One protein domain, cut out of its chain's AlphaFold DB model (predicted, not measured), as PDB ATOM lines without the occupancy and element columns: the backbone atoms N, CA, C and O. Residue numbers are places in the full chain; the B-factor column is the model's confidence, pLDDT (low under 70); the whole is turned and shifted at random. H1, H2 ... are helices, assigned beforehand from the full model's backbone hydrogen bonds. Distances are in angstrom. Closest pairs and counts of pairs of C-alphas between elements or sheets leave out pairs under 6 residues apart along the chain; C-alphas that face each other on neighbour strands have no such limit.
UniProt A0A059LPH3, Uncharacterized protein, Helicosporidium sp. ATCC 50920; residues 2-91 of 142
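This is residues 2 to 91 of the 142 residues of an uncharacterized protein of Helicosporidium sp. ATCC 50920 (UniProt A0A059LPH3). Three long helices form a loose layer: H1 lies between H5, which runs the same way, and H3, which runs back, shifted toward H1's first residues. Short H2 packs on H1, and short H4 sits at the turn from H3 to H5. The 90 printed residues, all helix by class, hold H1 to H5 in chain order; the whole is loose, radius of gyration of the C-alphas 16.0 A, spanning 49 by 26 by 16 A.

H1, residues 2 to 25, runs 34.1 A from C-alpha 2 at (59.449, 106.068, 149.484). H5, residues 67 to 89, runs 33.9 A to C-alpha 89 at (88.660, 123.058, 140.773). H3 is residues 39 to 58, 28.6 A; H2 32 to 35, 5.7 A; H4 60 to 64, 6.3 A.

H1 only just touches H5, with 3 pairs of C-alphas within 8 A, closest Pro 3 and Trp 68, 6.7 A, through residues 3 to 14 of H1 alone; the tilt is a shallow 3 degrees. H1 touches H2 with residues 15 to 22 alone, closest C-alphas Phe 19 and Leu 35, 5.5 A. H3 is close but not clearly touching H1, closest C-alphas Leu 4 and Val 49, 7.7 A, opposite ways at a shallow 18 degrees. Every O i to N i+4 pair is within hydrogen-bond range in H1, H3 and H4, and 18 of 19 in H5; H2 is too short for one.

The farthest C-alphas, Leu 58 and Asn 91, are 50.8 A apart. The printed part has no cut and no long link; residues 89 to 90 have pLDDT under 70.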
ATOM      1  N   LEU A   2      58.200 106.245 150.253       89.44
ATOM      2  CA  LEU A   2      59.449 106.068 149.484       89.44
ATOM      3  C   LEU A   2      60.061 107.391 148.955       89.44
ATOM      4  O   LEU A   2      61.254 107.586 149.168       89.44
ATOM      5  N   PRO A   3      59.296 108.335 148.357       89.94
ATOM      6  CA  PRO A   3      59.866 109.600 147.880       89.94
ATOM      7  C   PRO A   3      60.486 110.445 149.001       89.94
ATOM      8  O   PRO A   3      61.572 110.991 148.834       89.94
ATOM      9  N   LEU A   4      59.835 110.491 150.169       91.25
ATOM     10  CA  LEU A   4      60.347 111.179 151.356       91.25
ATOM     11  C   LEU A   4      61.641 110.536 151.874       91.25
ATOM     12  O   LEU A   4      62.579 111.243 152.232       91.25
ATOM     13  N   ALA A   5      61.721 109.202 151.875       92.25
ATOM     14  CA  ALA A   5      62.940 108.490 152.257       92.25
ATOM     15  C   ALA A   5      64.093 108.779 151.281       92.25
ATOM     16  O   ALA A   5      65.204 109.067 151.715       92.25
ATOM     17  N   LEU A   6      63.825 108.766 149.970       92.81
ATOM     18  CA  LEU A   6      64.816 109.108 148.944       92.81
ATOM     19  C   LEU A   6      65.294 110.560 149.063       92.81
ATOM     20  O   LEU A   6      66.480 110.822 148.883       92.81
ATOM     21  N   PHE A   7      64.397 111.486 149.412       92.06
ATOM     22  CA  PHE A   7      64.741 112.876 149.706       92.06
ATOM     23  C   PHE A   7      65.637 113.007 150.948       92.06
ATOM     24  O   PHE A   7      66.656 113.687 150.910       92.06
ATOM     25  N   ALA A   8      65.321 112.316 152.045       93.12
ATOM     26  CA  ALA A   8      66.160 112.350 153.244       93.12
ATOM     27  C   ALA A   8      67.556 111.751 152.988       93.12
ATOM     28  O   ALA A   8      68.571 112.318 153.399       93.12
ATOM     29  N   VAL A   9      67.618 110.628 152.264       94.19
ATOM     30  CA  VAL A   9      68.881 109.984 151.879       94.19
ATOM     31  C   VAL A   9      69.704 110.891 150.966       94.19
ATOM     32  O   VAL A   9      70.915 110.993 151.151       94.19
ATOM     33  N   SER A  10      69.084 111.584 150.009       92.12
ATOM     34  CA  SER A  10      69.819 112.482 149.118       92.12
ATOM     35  C   SER A  10      70.394 113.701 149.839       92.12
ATOM     36  O   SER A  10      71.541 114.057 149.570       92.12
ATOM     37  N   LEU A  11      69.663 114.291 150.792       92.69
ATOM     38  CA  LEU A  11      70.194 115.350 151.656       92.69
ATOM     39  C   LEU A  11      71.388 114.850 152.479       92.69
ATOM     40  O   LEU A  11      72.419 115.520 152.546       92.69
ATOM     41  N   ALA A  12      71.286 113.650 153.058       93.19
ATOM     42  CA  ALA A  12      72.386 113.054 153.810       93.19
ATOM     43  C   ALA A  12      73.630 112.848 152.929       93.19
ATOM     44  O   ALA A  12      74.729 113.248 153.314       93.19
ATOM     45  N   ILE A  13      73.464 112.290 151.724       92.06
ATOM     46  CA  ILE A  13      74.560 112.115 150.758       92.06
ATOM     47  C   ILE A  13      75.181 113.467 150.395       92.06
ATOM     48  O   ILE A  13      76.407 113.589 150.372       92.06
ATOM     49  N   PHE A  14      74.367 114.494 150.147       91.69
ATOM     50  CA  PHE A  14      74.851 115.835 149.824       91.69
ATOM     51  C   PHE A  14      75.749 116.396 150.937       91.69
ATOM     52  O   PHE A  14      76.912 116.703 150.676       91.69
ATOM     53  N   HIS A  15      75.261 116.448 152.177       92.25
ATOM     54  CA  HIS A  15      76.011 117.029 153.294       92.25
ATOM     55  C   HIS A  15      77.255 116.217 153.666       92.25
ATOM     56  O   HIS A  15      78.322 116.783 153.900       92.25
ATOM     57  N   VAL A  16      77.149 114.885 153.675       90.75
ATOM     58  CA  VAL A  16      78.295 114.013 153.968       90.75
ATOM     59  C   VAL A  16      79.353 114.133 152.878       90.75
ATOM     60  O   VAL A  16      80.535 114.250 153.186       90.75
ATOM     61  N   SER A  17      78.961 114.135 151.603       88.12
ATOM     62  CA  SER A  17      79.928 114.245 150.507       88.12
ATOM     63  C   SER A  17      80.642 115.598 150.485       88.12
ATOM     64  O   SER A  17      81.839 115.627 150.213       88.12
ATOM     65  N   GLU A  18      79.957 116.697 150.806       86.38
ATOM     66  CA  GLU A  18      80.581 118.019 150.953       86.38
ATOM     67  C   GLU A  18      81.615 118.018 152.085       86.38
ATOM     68  O   GLU A  18      82.783 118.354 151.874       86.38
ATOM     69  N   PHE A  19      81.221 117.533 153.262       89.06
ATOM     70  CA  PHE A  19      82.114 117.450 154.412       89.06
ATOM     71  C   PHE A  19      83.343 116.577 154.124       89.06
ATOM     72  O   PHE A  19      84.470 116.965 154.430       89.06
ATOM     73  N   LEU A  20      83.155 115.418 153.482       87.94
ATOM     74  CA  LEU A  20      84.255 114.529 153.092       87.94
ATOM     75  C   LEU A  20      85.187 115.173 152.060       87.94
ATOM     76  O   LEU A  20      86.403 114.980 152.139       87.94
ATOM     77  N   MET A  21      84.648 115.943 151.112       82.69
ATOM     78  CA  MET A  21      85.456 116.676 150.136       82.69
ATOM     79  C   MET A  21      86.340 117.721 150.810       82.69
ATOM     80  O   MET A  21      87.551 117.735 150.574       82.69
ATOM     81  N   VAL A  22      85.776 118.536 151.704       84.44
ATOM     82  CA  VAL A  22      86.541 119.520 152.484       84.44
ATOM     83  C   VAL A  22      87.569 118.821 153.375       84.44
ATOM     84  O   VAL A  22      88.740 119.196 153.377       84.44
ATOM     85  N   ALA A  23      87.192 117.737 154.057       84.81
ATOM     86  CA  ALA A  23      88.100 116.972 154.912       84.81
ATOM     87  C   ALA A  23      89.295 116.371 154.147       84.81
ATOM     88  O   ALA A  23      90.408 116.282 154.683       84.81
ATOM     89  N   LYS A  24      89.080 115.948 152.893       84.12
ATOM     90  CA  LYS A  24      90.123 115.362 152.045       84.12
ATOM     91  C   LYS A  24      91.033 116.418 151.424       84.12
ATOM     92  O   LYS A  24      92.248 116.237 151.444       84.12
ATOM     93  N   TYR A  25      90.462 117.480 150.863       79.06
ATOM     94  CA  TYR A  25      91.192 118.417 150.005       79.06
ATOM     95  C   TYR A  25      91.549 119.742 150.680       79.06
ATOM     96  O   TYR A  25      92.451 120.428 150.209       79.06
ATOM     97  N   ASN A  26      90.899 120.096 151.789       77.75
ATOM     98  CA  ASN A  26      91.147 121.348 152.496       77.75
ATOM     99  C   ASN A  26      91.021 121.184 154.020       77.75
ATOM    100  O   ASN A  26      90.232 121.848 154.694       77.75
ATOM    101  N   ARG A  27      91.824 120.266 154.572       75.56
ATOM    102  CA  ARG A  27      91.754 119.846 155.982       75.56
ATOM    103  C   ARG A  27      91.998 120.987 156.983       75.56
ATOM    104  O   ARG A  27      91.530 120.904 158.111       75.56
ATOM    105  N   ALA A  28      92.699 122.047 156.574       75.75
ATOM    106  CA  ALA A  28      92.982 123.213 157.412       75.75
ATOM    107  C   ALA A  28      91.744 124.087 157.702       75.75
ATOM    108  O   ALA A  28      91.767 124.858 158.654       75.75
ATOM    109  N   LEU A  29      90.673 123.958 156.909       72.50
ATOM    110  CA  LEU A  29      89.422 124.720 157.046       72.50
ATOM    111  C   LEU A  29      88.242 123.852 157.513       72.50
ATOM    112  O   LEU A  29      87.088 124.259 157.395       72.50
ATOM    113  N   LEU A  30      88.516 122.646 158.020       83.19
ATOM    114  CA  LEU A  30      87.473 121.721 158.446       83.19
ATOM    115  C   LEU A  30      86.763 122.250 159.703       83.19
ATOM    116  O   LEU A  30      87.341 122.275 160.787       83.19
ATOM    117  N   SER A  31      85.497 122.630 159.548       85.81
ATOM    118  CA  SER A  31      84.592 123.038 160.629       85.81
ATOM    119  C   SER A  31      83.267 122.282 160.504       85.81
ATOM    120  O   SER A  31      82.952 121.712 159.459       85.81
ATOM    121  N   VAL A  32      82.447 122.310 161.556       81.38
ATOM    122  CA  VAL A  32      81.038 121.886 161.486       81.38
ATOM    123  C   VAL A  32      80.271 122.724 160.454       81.38
ATOM    124  O   VAL A  32      79.359 122.216 159.805       81.38
ATOM    125  N   ASP A  33      80.701 123.963 160.210       82.50
ATOM    126  CA  ASP A  33      80.128 124.835 159.179       82.50
ATOM    127  C   ASP A  33      80.314 124.276 157.760       82.50
ATOM    128  O   ASP A  33      79.508 124.554 156.872       82.50
ATOM    129  N   SER A  34      81.320 123.416 157.543       85.25
ATOM    130  CA  SER A  34      81.531 122.707 156.272       85.25
ATOM    131  C   SER A  34      80.409 121.712 155.952       85.25
ATOM    132  O   SER A  34      80.326 121.227 154.828       85.25
ATOM    133  N   LEU A  35      79.533 121.410 156.918       85.12
ATOM    134  CA  LEU A  35      78.316 120.637 156.689       85.12
ATOM    135  C   LEU A  35      77.251 121.454 155.932       85.12
ATOM    136  O   LEU A  35      76.311 120.863 155.417       85.12
ATOM    137  N   LEU A  36      77.376 122.786 155.850       87.38
ATOM    138  CA  LEU A  36      76.425 123.694 155.185       87.38
ATOM    139  C   LEU A  36      74.984 123.605 155.727       87.38
ATOM    140  O   LEU A  36      74.017 123.777 154.986       87.38
ATOM    141  N   VAL A  37      74.826 123.334 157.025       92.31
ATOM    142  CA  VAL A  37      73.515 123.288 157.692       92.31
ATOM    143  C   VAL A  37      73.290 124.591 158.455       92.31
ATOM    144  O   VAL A  37      73.808 124.774 159.554       92.31
ATOM    145  N   SER A  38      72.511 125.503 157.865       92.88
ATOM    146  CA  SER A  38      72.106 126.764 158.502       92.88
ATOM    147  C   SER A  38      70.741 126.654 159.198       92.88
ATOM    148  O   SER A  38      70.002 125.681 159.016       92.88
ATOM    149  N   LYS A  39      70.378 127.671 159.992       93.62
ATOM    150  CA  LYS A  39      69.062 127.735 160.653       93.62
ATOM    151  C   LYS A  39      67.933 127.895 159.634       93.62
ATOM    152  O   LYS A  39      66.906 127.236 159.742       93.62
ATOM    153  N   GLU A  40      68.142 128.740 158.633       95.69
ATOM    154  CA  GLU A  40      67.198 129.027 157.550       95.69
ATOM    155  C   GLU A  40      66.978 127.779 156.693       95.69
ATOM    156  O   GLU A  40      65.843 127.436 156.364       95.69
ATOM    157  N   TYR A  41      68.062 127.052 156.409       93.56
ATOM    158  CA  TYR A  41      68.004 125.755 155.747       93.56
ATOM    159  C   TYR A  41      67.161 124.750 156.541       93.56
ATOM    160  O   TYR A  41      66.278 124.109 155.972       93.56
ATOM    161  N   LEU A  42      67.378 124.640 157.857       94.56
ATOM    162  CA  LEU A  42      66.607 123.726 158.701       94.56
ATOM    163  C   LEU A  42      65.109 124.058 158.673       94.56
ATOM    164  O   LEU A  42      64.290 123.151 158.549       94.56
ATOM    165  N   VAL A  43      64.754 125.345 158.743       97.06
ATOM    166  CA  VAL A  43      63.357 125.793 158.638       97.06
ATOM    167  C   VAL A  43      62.750 125.374 157.299       97.06
ATOM    168  O   VAL A  43      61.653 124.819 157.296       97.06
ATOM    169  N   ALA A  44      63.465 125.563 156.186       95.50
ATOM    170  CA  ALA A  44      62.991 125.177 154.857       95.50
ATOM    171  C   ALA A  44      62.820 123.654 154.696       95.50
ATOM    172  O   ALA A  44      61.843 123.189 154.107       95.50
ATOM    173  N   VAL A  45      63.741 122.850 155.239       95.56
ATOM    174  CA  VAL A  45      63.626 121.382 155.208       95.56
ATOM    175  C   VAL A  45      62.441 120.918 156.045       95.56
ATOM    176  O   VAL A  45      61.647 120.101 155.583       95.56
ATOM    177  N   VAL A  46      62.288 121.451 157.260       95.94
ATOM    178  CA  VAL A  46      61.156 121.113 158.130       95.94
ATOM    179  C   VAL A  46      59.837 121.525 157.477       95.94
ATOM    180  O   VAL A  46      58.905 120.723 157.474       95.94
ATOM    181  N   SER A  47      59.754 122.714 156.869       96.00
ATOM    182  CA  SER A  47      58.540 123.148 156.172       96.00
ATOM    183  C   SER A  47      58.203 122.239 154.990       96.00
ATOM    184  O   SER A  47      57.059 121.818 154.876       96.00
ATOM    185  N   ALA A  48      59.189 121.861 154.169       94.38
ATOM    186  CA  ALA A  48      58.980 120.967 153.029       94.38
ATOM    187  C   ALA A  48      58.540 119.554 153.456       94.38
ATOM    188  O   ALA A  48      57.679 118.941 152.824       94.38
ATOM    189  N   VAL A  49      59.104 119.024 154.549       94.81
ATOM    190  CA  VAL A  49      58.691 117.725 155.103       94.81
ATOM    191  C   VAL A  49      57.261 117.796 155.635       94.81
ATOM    192  O   VAL A  49      56.470 116.895 155.360       94.81
ATOM    193  N   LEU A  50      56.910 118.858 156.366       95.12
ATOM    194  CA  LEU A  50      55.551 119.052 156.877       95.12
ATOM    195  C   LEU A  50      54.535 119.197 155.743       95.12
ATOM    196  O   LEU A  50      53.507 118.525 155.777       95.12
ATOM    197  N   GLU A  51      54.838 120.005 154.728       94.25
ATOM    198  CA  GLU A  51      54.020 120.152 153.521       94.25
ATOM    199  C   GLU A  51      53.775 118.791 152.863       94.25
ATOM    200  O   GLU A  51      52.625 118.393 152.672       94.25
ATOM    201  N   TYR A  52      54.834 118.007 152.636       92.38
ATOM    202  CA  TYR A  52      54.710 116.666 152.068       92.38
ATOM    203  C   TYR A  52      53.829 115.739 152.928       92.38
ATOM    204  O   TYR A  52      53.023 114.984 152.381       92.38
ATOM    205  N   LEU A  53      53.965 115.764 154.259       92.81
ATOM    206  CA  LEU A  53      53.170 114.921 155.163       92.81
ATOM    207  C   LEU A  53      51.687 115.316 155.169       92.81
ATOM    208  O   LEU A  53      50.825 114.434 155.141       92.81
ATOM    209  N   VAL A  54      51.396 116.619 155.174       93.69
ATOM    210  CA  VAL A  54      50.030 117.154 155.102       93.69
ATOM    211  C   VAL A  54      49.386 116.793 153.764       93.69
ATOM    212  O   VAL A  54      48.287 116.239 153.741       93.69
ATOM    213  N   GLU A  55      50.083 117.016 152.649       92.00
ATOM    214  CA  GLU A  55      49.592 116.660 151.316       92.00
ATOM    215  C   GLU A  55      49.408 115.152 151.147       92.00
ATOM    216  O   GLU A  55      48.452 114.723 150.512       92.00
ATOM    217  N   GLN A  56      50.281 114.326 151.731       89.88
ATOM    218  CA  GLN A  56      50.110 112.873 151.688       89.88
ATOM    219  C   GLN A  56      48.848 112.427 152.446       89.88
ATOM    220  O   GLN A  56      48.248 111.420 152.075       89.88
ATOM    221  N   HIS A  57      48.448 113.148 153.498       91.19
ATOM    222  CA  HIS A  57      47.230 112.849 154.252       91.19
ATOM    223  C   HIS A  57      45.961 113.334 153.534       91.19
ATOM    224  O   HIS A  57      44.966 112.615 153.516       91.19
ATOM    225  N   LEU A  58      45.997 114.527 152.930       93.50
ATOM    226  CA  LEU A  58      44.837 115.145 152.276       93.50
ATOM    227  C   LEU A  58      44.642 114.700 150.815       93.50
ATOM    228  O   LEU A  58      43.511 114.514 150.375       93.50
ATOM    229  N   TYR A  59      45.733 114.522 150.066       90.25
ATOM    230  CA  TYR A  59      45.741 114.285 148.616       90.25
ATOM    231  C   TYR A  59      46.714 113.154 148.220       90.25
ATOM    232  O   TYR A  59      47.694 113.382 147.496       90.25
ATOM    233  N   PRO A  60      46.458 111.903 148.651       86.00
ATOM    234  CA  PRO A  60      47.360 110.780 148.402       86.00
ATOM    235  C   PRO A  60      47.556 110.471 146.909       86.00
ATOM    236  O   PRO A  60      48.642 110.045 146.516       86.00
ATOM    237  N   GLU A  61      46.555 110.730 146.061       85.06
ATOM    238  CA  GLU A  61      46.634 110.438 144.622       85.06
ATOM    239  C   GLU A  61      47.684 111.284 143.889       85.06
ATOM    240  O   GLU A  61      48.415 110.769 143.042       85.06
ATOM    241  N   LEU A  62      47.847 112.558 144.267       79.56
ATOM    242  CA  LEU A  62      48.870 113.429 143.677       79.56
ATOM    243  C   LEU A  62      50.280 112.904 143.968       79.56
ATOM    244  O   LEU A  62      51.158 112.934 143.101       79.56
ATOM    245  N   LYS A  63      50.490 112.370 145.177       82.81
ATOM    246  CA  LYS A  63      51.772 111.796 145.607       82.81
ATOM    247  C   LYS A  63      52.008 110.373 145.094       82.81
ATOM    248  O   LYS A  63      53.150 109.919 145.132       82.81
ATOM    249  N   ALA A  64      50.977 109.689 144.594       79.12
ATOM    250  CA  ALA A  64      51.095 108.385 143.938       79.12
ATOM    251  C   ALA A  64      51.583 108.486 142.479       79.12
ATOM    252  O   ALA A  64      52.039 107.492 141.914       79.12
ATOM    253  N   SER A  65      51.519 109.676 141.873       84.94
ATOM    254  CA  SER A  65      52.010 109.915 140.513       84.94
ATOM    255  C   SER A  65      53.535 109.752 140.391       84.94
ATOM    256  O   SER A  65      54.292 110.000 141.328       84.94
ATOM    257  N   SER A  66      54.016 109.407 139.193       86.31
ATOM    258  CA  SER A  66      55.450 109.221 138.902       86.31
ATOM    259  C   SER A  66      56.259 110.523 138.788       86.31
ATOM    260  O   SER A  66      57.432 110.486 138.417       86.31
ATOM    261  N   LEU A  67      55.679 111.686 139.107       87.50
ATOM    262  CA  LEU A  67      56.348 112.988 138.980       87.50
ATOM    263  C   LEU A  67      57.615 113.103 139.842       87.50
ATOM    264  O   LEU A  67      58.561 113.795 139.465       87.50
ATOM    265  N   TRP A  68      57.692 112.375 140.959       88.94
ATOM    266  CA  TRP A  68      58.885 112.346 141.813       88.94
ATOM    267  C   TRP A  68      60.130 111.789 141.098       88.94
ATOM    268  O   TRP A  68      61.247 112.131 141.482       88.94
ATOM    269  N   ILE A  69      59.968 110.988 140.033       91.19
ATOM    270  CA  ILE A  69      61.079 110.452 139.226       91.19
ATOM    271  C   ILE A  69      61.795 111.579 138.478       91.19
ATOM    272  O   ILE A  69      63.024 111.582 138.375       91.19
ATOM    273  N   VAL A  70      61.042 112.573 137.997       92.94
ATOM    274  CA  VAL A  70      61.610 113.763 137.354       92.94
ATOM    275  C   VAL A  70      62.485 114.514 138.358       92.94
ATOM    276  O   VAL A  70      63.650 114.788 138.075       92.94
ATOM    277  N   GLY A  71      61.968 114.750 139.569       90.88
ATOM    278  CA  GLY A  71      62.731 115.369 140.656       90.88
ATOM    279  C   GLY A  71      63.992 114.580 141.028       90.88
ATOM    280  O   GLY A  71      65.068 115.163 141.148       90.88
ATOM    281  N   LEU A  72      63.892 113.251 141.129       91.50
ATOM    282  CA  LEU A  72      65.040 112.381 141.401       91.50
ATOM    283  C   LEU A  72      66.107 112.476 140.298       91.50
ATOM    284  O   LEU A  72      67.301 112.507 140.590       91.50
ATOM    285  N   THR A  73      65.682 112.571 139.038       93.38
ATOM    286  CA  THR A  73      66.583 112.694 137.884       93.38
ATOM    287  C   THR A  73      67.376 114.000 137.942       93.38
ATOM    288  O   THR A  73      68.604 113.980 137.852       93.38
ATOM    289  N   PHE A  74      66.697 115.129 138.176       94.31
ATOM    290  CA  PHE A  74      67.357 116.425 138.369       94.31
ATOM    291  C   PHE A  74      68.310 116.423 139.566       94.31
ATOM    292  O   PHE A  74      69.404 116.976 139.486       94.31
ATOM    293  N   LEU A  75      67.927 115.762 140.656       93.50
ATOM    294  CA  LEU A  75      68.747 115.651 141.855       93.50
ATOM    295  C   LEU A  75      70.045 114.863 141.613       93.50
ATOM    296  O   LEU A  75      71.108 115.283 142.073       93.50
ATOM    297  N   ILE A  76      69.990 113.747 140.879       91.75
ATOM    298  CA  ILE A  76      71.182 112.948 140.543       91.75
ATOM    299  C   ILE A  76      72.100 113.720 139.587       91.75
ATOM    300  O   ILE A  76      73.319 113.759 139.792       91.75
ATOM    301  N   LEU A  77      71.523 114.374 138.574       95.00
ATOM    302  CA  LEU A  77      72.264 115.230 137.645       95.00
ATOM    303  C   LEU A  77      72.964 116.376 138.384       95.00
ATOM    304  O   LEU A  77      74.168 116.569 138.218       95.00
ATOM    305  N   GLY A  78      72.245 117.086 139.256       91.56
ATOM    306  CA  GLY A  78      72.793 118.188 140.045       91.56
ATOM    307  C   GLY A  78      73.937 117.753 140.963       91.56
ATOM    308  O   GLY A  78      74.982 118.404 141.002       91.56
ATOM    309  N   GLN A  79      73.796 116.613 141.649       89.94
ATOM    310  CA  GLN A  79      74.871 116.066 142.485       89.94
ATOM    311  C   GLN A  79      76.110 115.682 141.670       89.94
ATOM    312  O   GLN A  79      77.229 115.960 142.102       89.94
ATOM    313  N   SER A  80      75.914 115.098 140.486       90.19
ATOM    314  CA  SER A  80      77.004 114.735 139.574       90.19
ATOM    315  C   SER A  80      77.781 115.965 139.105       90.19
ATOM    316  O   SER A  80      79.009 115.984 139.171       90.19
ATOM    317  N   ILE A  81      77.070 117.020 138.692       90.12
ATOM    318  CA  ILE A  81      77.681 118.279 138.246       90.12
ATOM    319  C   ILE A  81      78.471 118.929 139.384       90.12
ATOM    320  O   ILE A  81      79.612 119.339 139.176       90.12
ATOM    321  N   ARG A  82      77.910 118.981 140.600       87.06
ATOM    322  CA  ARG A  82      78.610 119.534 141.771       87.06
ATOM    323  C   ARG A  82      79.910 118.780 142.049       87.06
ATOM    324  O   ARG A  82      80.954 119.405 142.224       87.06
ATOM    325  N   LEU A  83      79.854 117.447 142.063       83.31
ATOM    326  CA  LEU A  83      81.026 116.603 142.293       83.31
ATOM    327  C   LEU A  83      82.107 116.847 141.230       83.31
ATOM    328  O   LEU A  83      83.281 116.989 141.565       83.31
ATOM    329  N   ALA A  84      81.706 116.936 139.961       84.31
ATOM    330  CA  ALA A  84      82.614 117.223 138.859       84.31
ATOM    331  C   ALA A  84      83.266 118.608 138.994       84.31
ATOM    332  O   ALA A  84      84.475 118.723 138.813       84.31
ATOM    333  N   ALA A  85      82.504 119.639 139.369       82.88
ATOM    334  CA  ALA A  85      83.029 120.989 139.573       82.88
ATOM    335  C   ALA A  85      84.071 121.043 140.703       82.88
ATOM    336  O   ALA A  85      85.142 121.618 140.518       82.88
ATOM    337  N   LEU A  86      83.804 120.381 141.837       79.12
ATOM    338  CA  LEU A  86      84.757 120.249 142.949       79.12
ATOM    339  C   LEU A  86      86.063 119.571 142.503       79.12
ATOM    340  O   LEU A  86      87.149 120.021 142.859       79.12
ATOM    341  N   LEU A  87      85.968 118.517 141.686       72.81
ATOM    342  CA  LEU A  87      87.133 117.811 141.146       72.81
ATOM    343  C   LEU A  87      87.887 118.617 140.078       72.81
ATOM    344  O   LEU A  87      89.109 118.535 140.004       72.81
ATOM    345  N   MET A  88      87.192 119.399 139.251       72.69
ATOM    346  CA  MET A  88      87.826 120.271 138.257       72.69
ATOM    347  C   MET A  88      88.554 121.449 138.906       72.69
ATOM    348  O   MET A  88      89.624 121.831 138.434       72.69
ATOM    349  N   LEU A  89      88.015 121.992 140.004       68.94
ATOM    350  CA  LEU A  89      88.660 123.058 140.773       68.94
ATOM    351  C   LEU A  89      90.035 122.629 141.310       68.94
ATOM    352  O   LEU A  89      90.924 123.466 141.465       68.94
ATOM    353  N   LEU A  90      90.259 121.323 141.497       67.31
ATOM    354  CA  LEU A  90      91.571 120.719 141.751       67.31
ATOM    355  C   LEU A  90      92.508 120.758 140.527       67.31
ATOM    356  O   LEU A  90      93.208 119.792 140.268       67.31
ATOM    357  N   ASN A  91      92.502 121.861 139.775       74.75
ATOM    358  CA  ASN A  91      93.220 122.196 138.540       74.75
ATOM    359  C   ASN A  91      94.222 121.136 138.009       74.75
ATOM    360  O   ASN A  91      95.428 121.398 137.916       74.75
TER     361      ASN A  91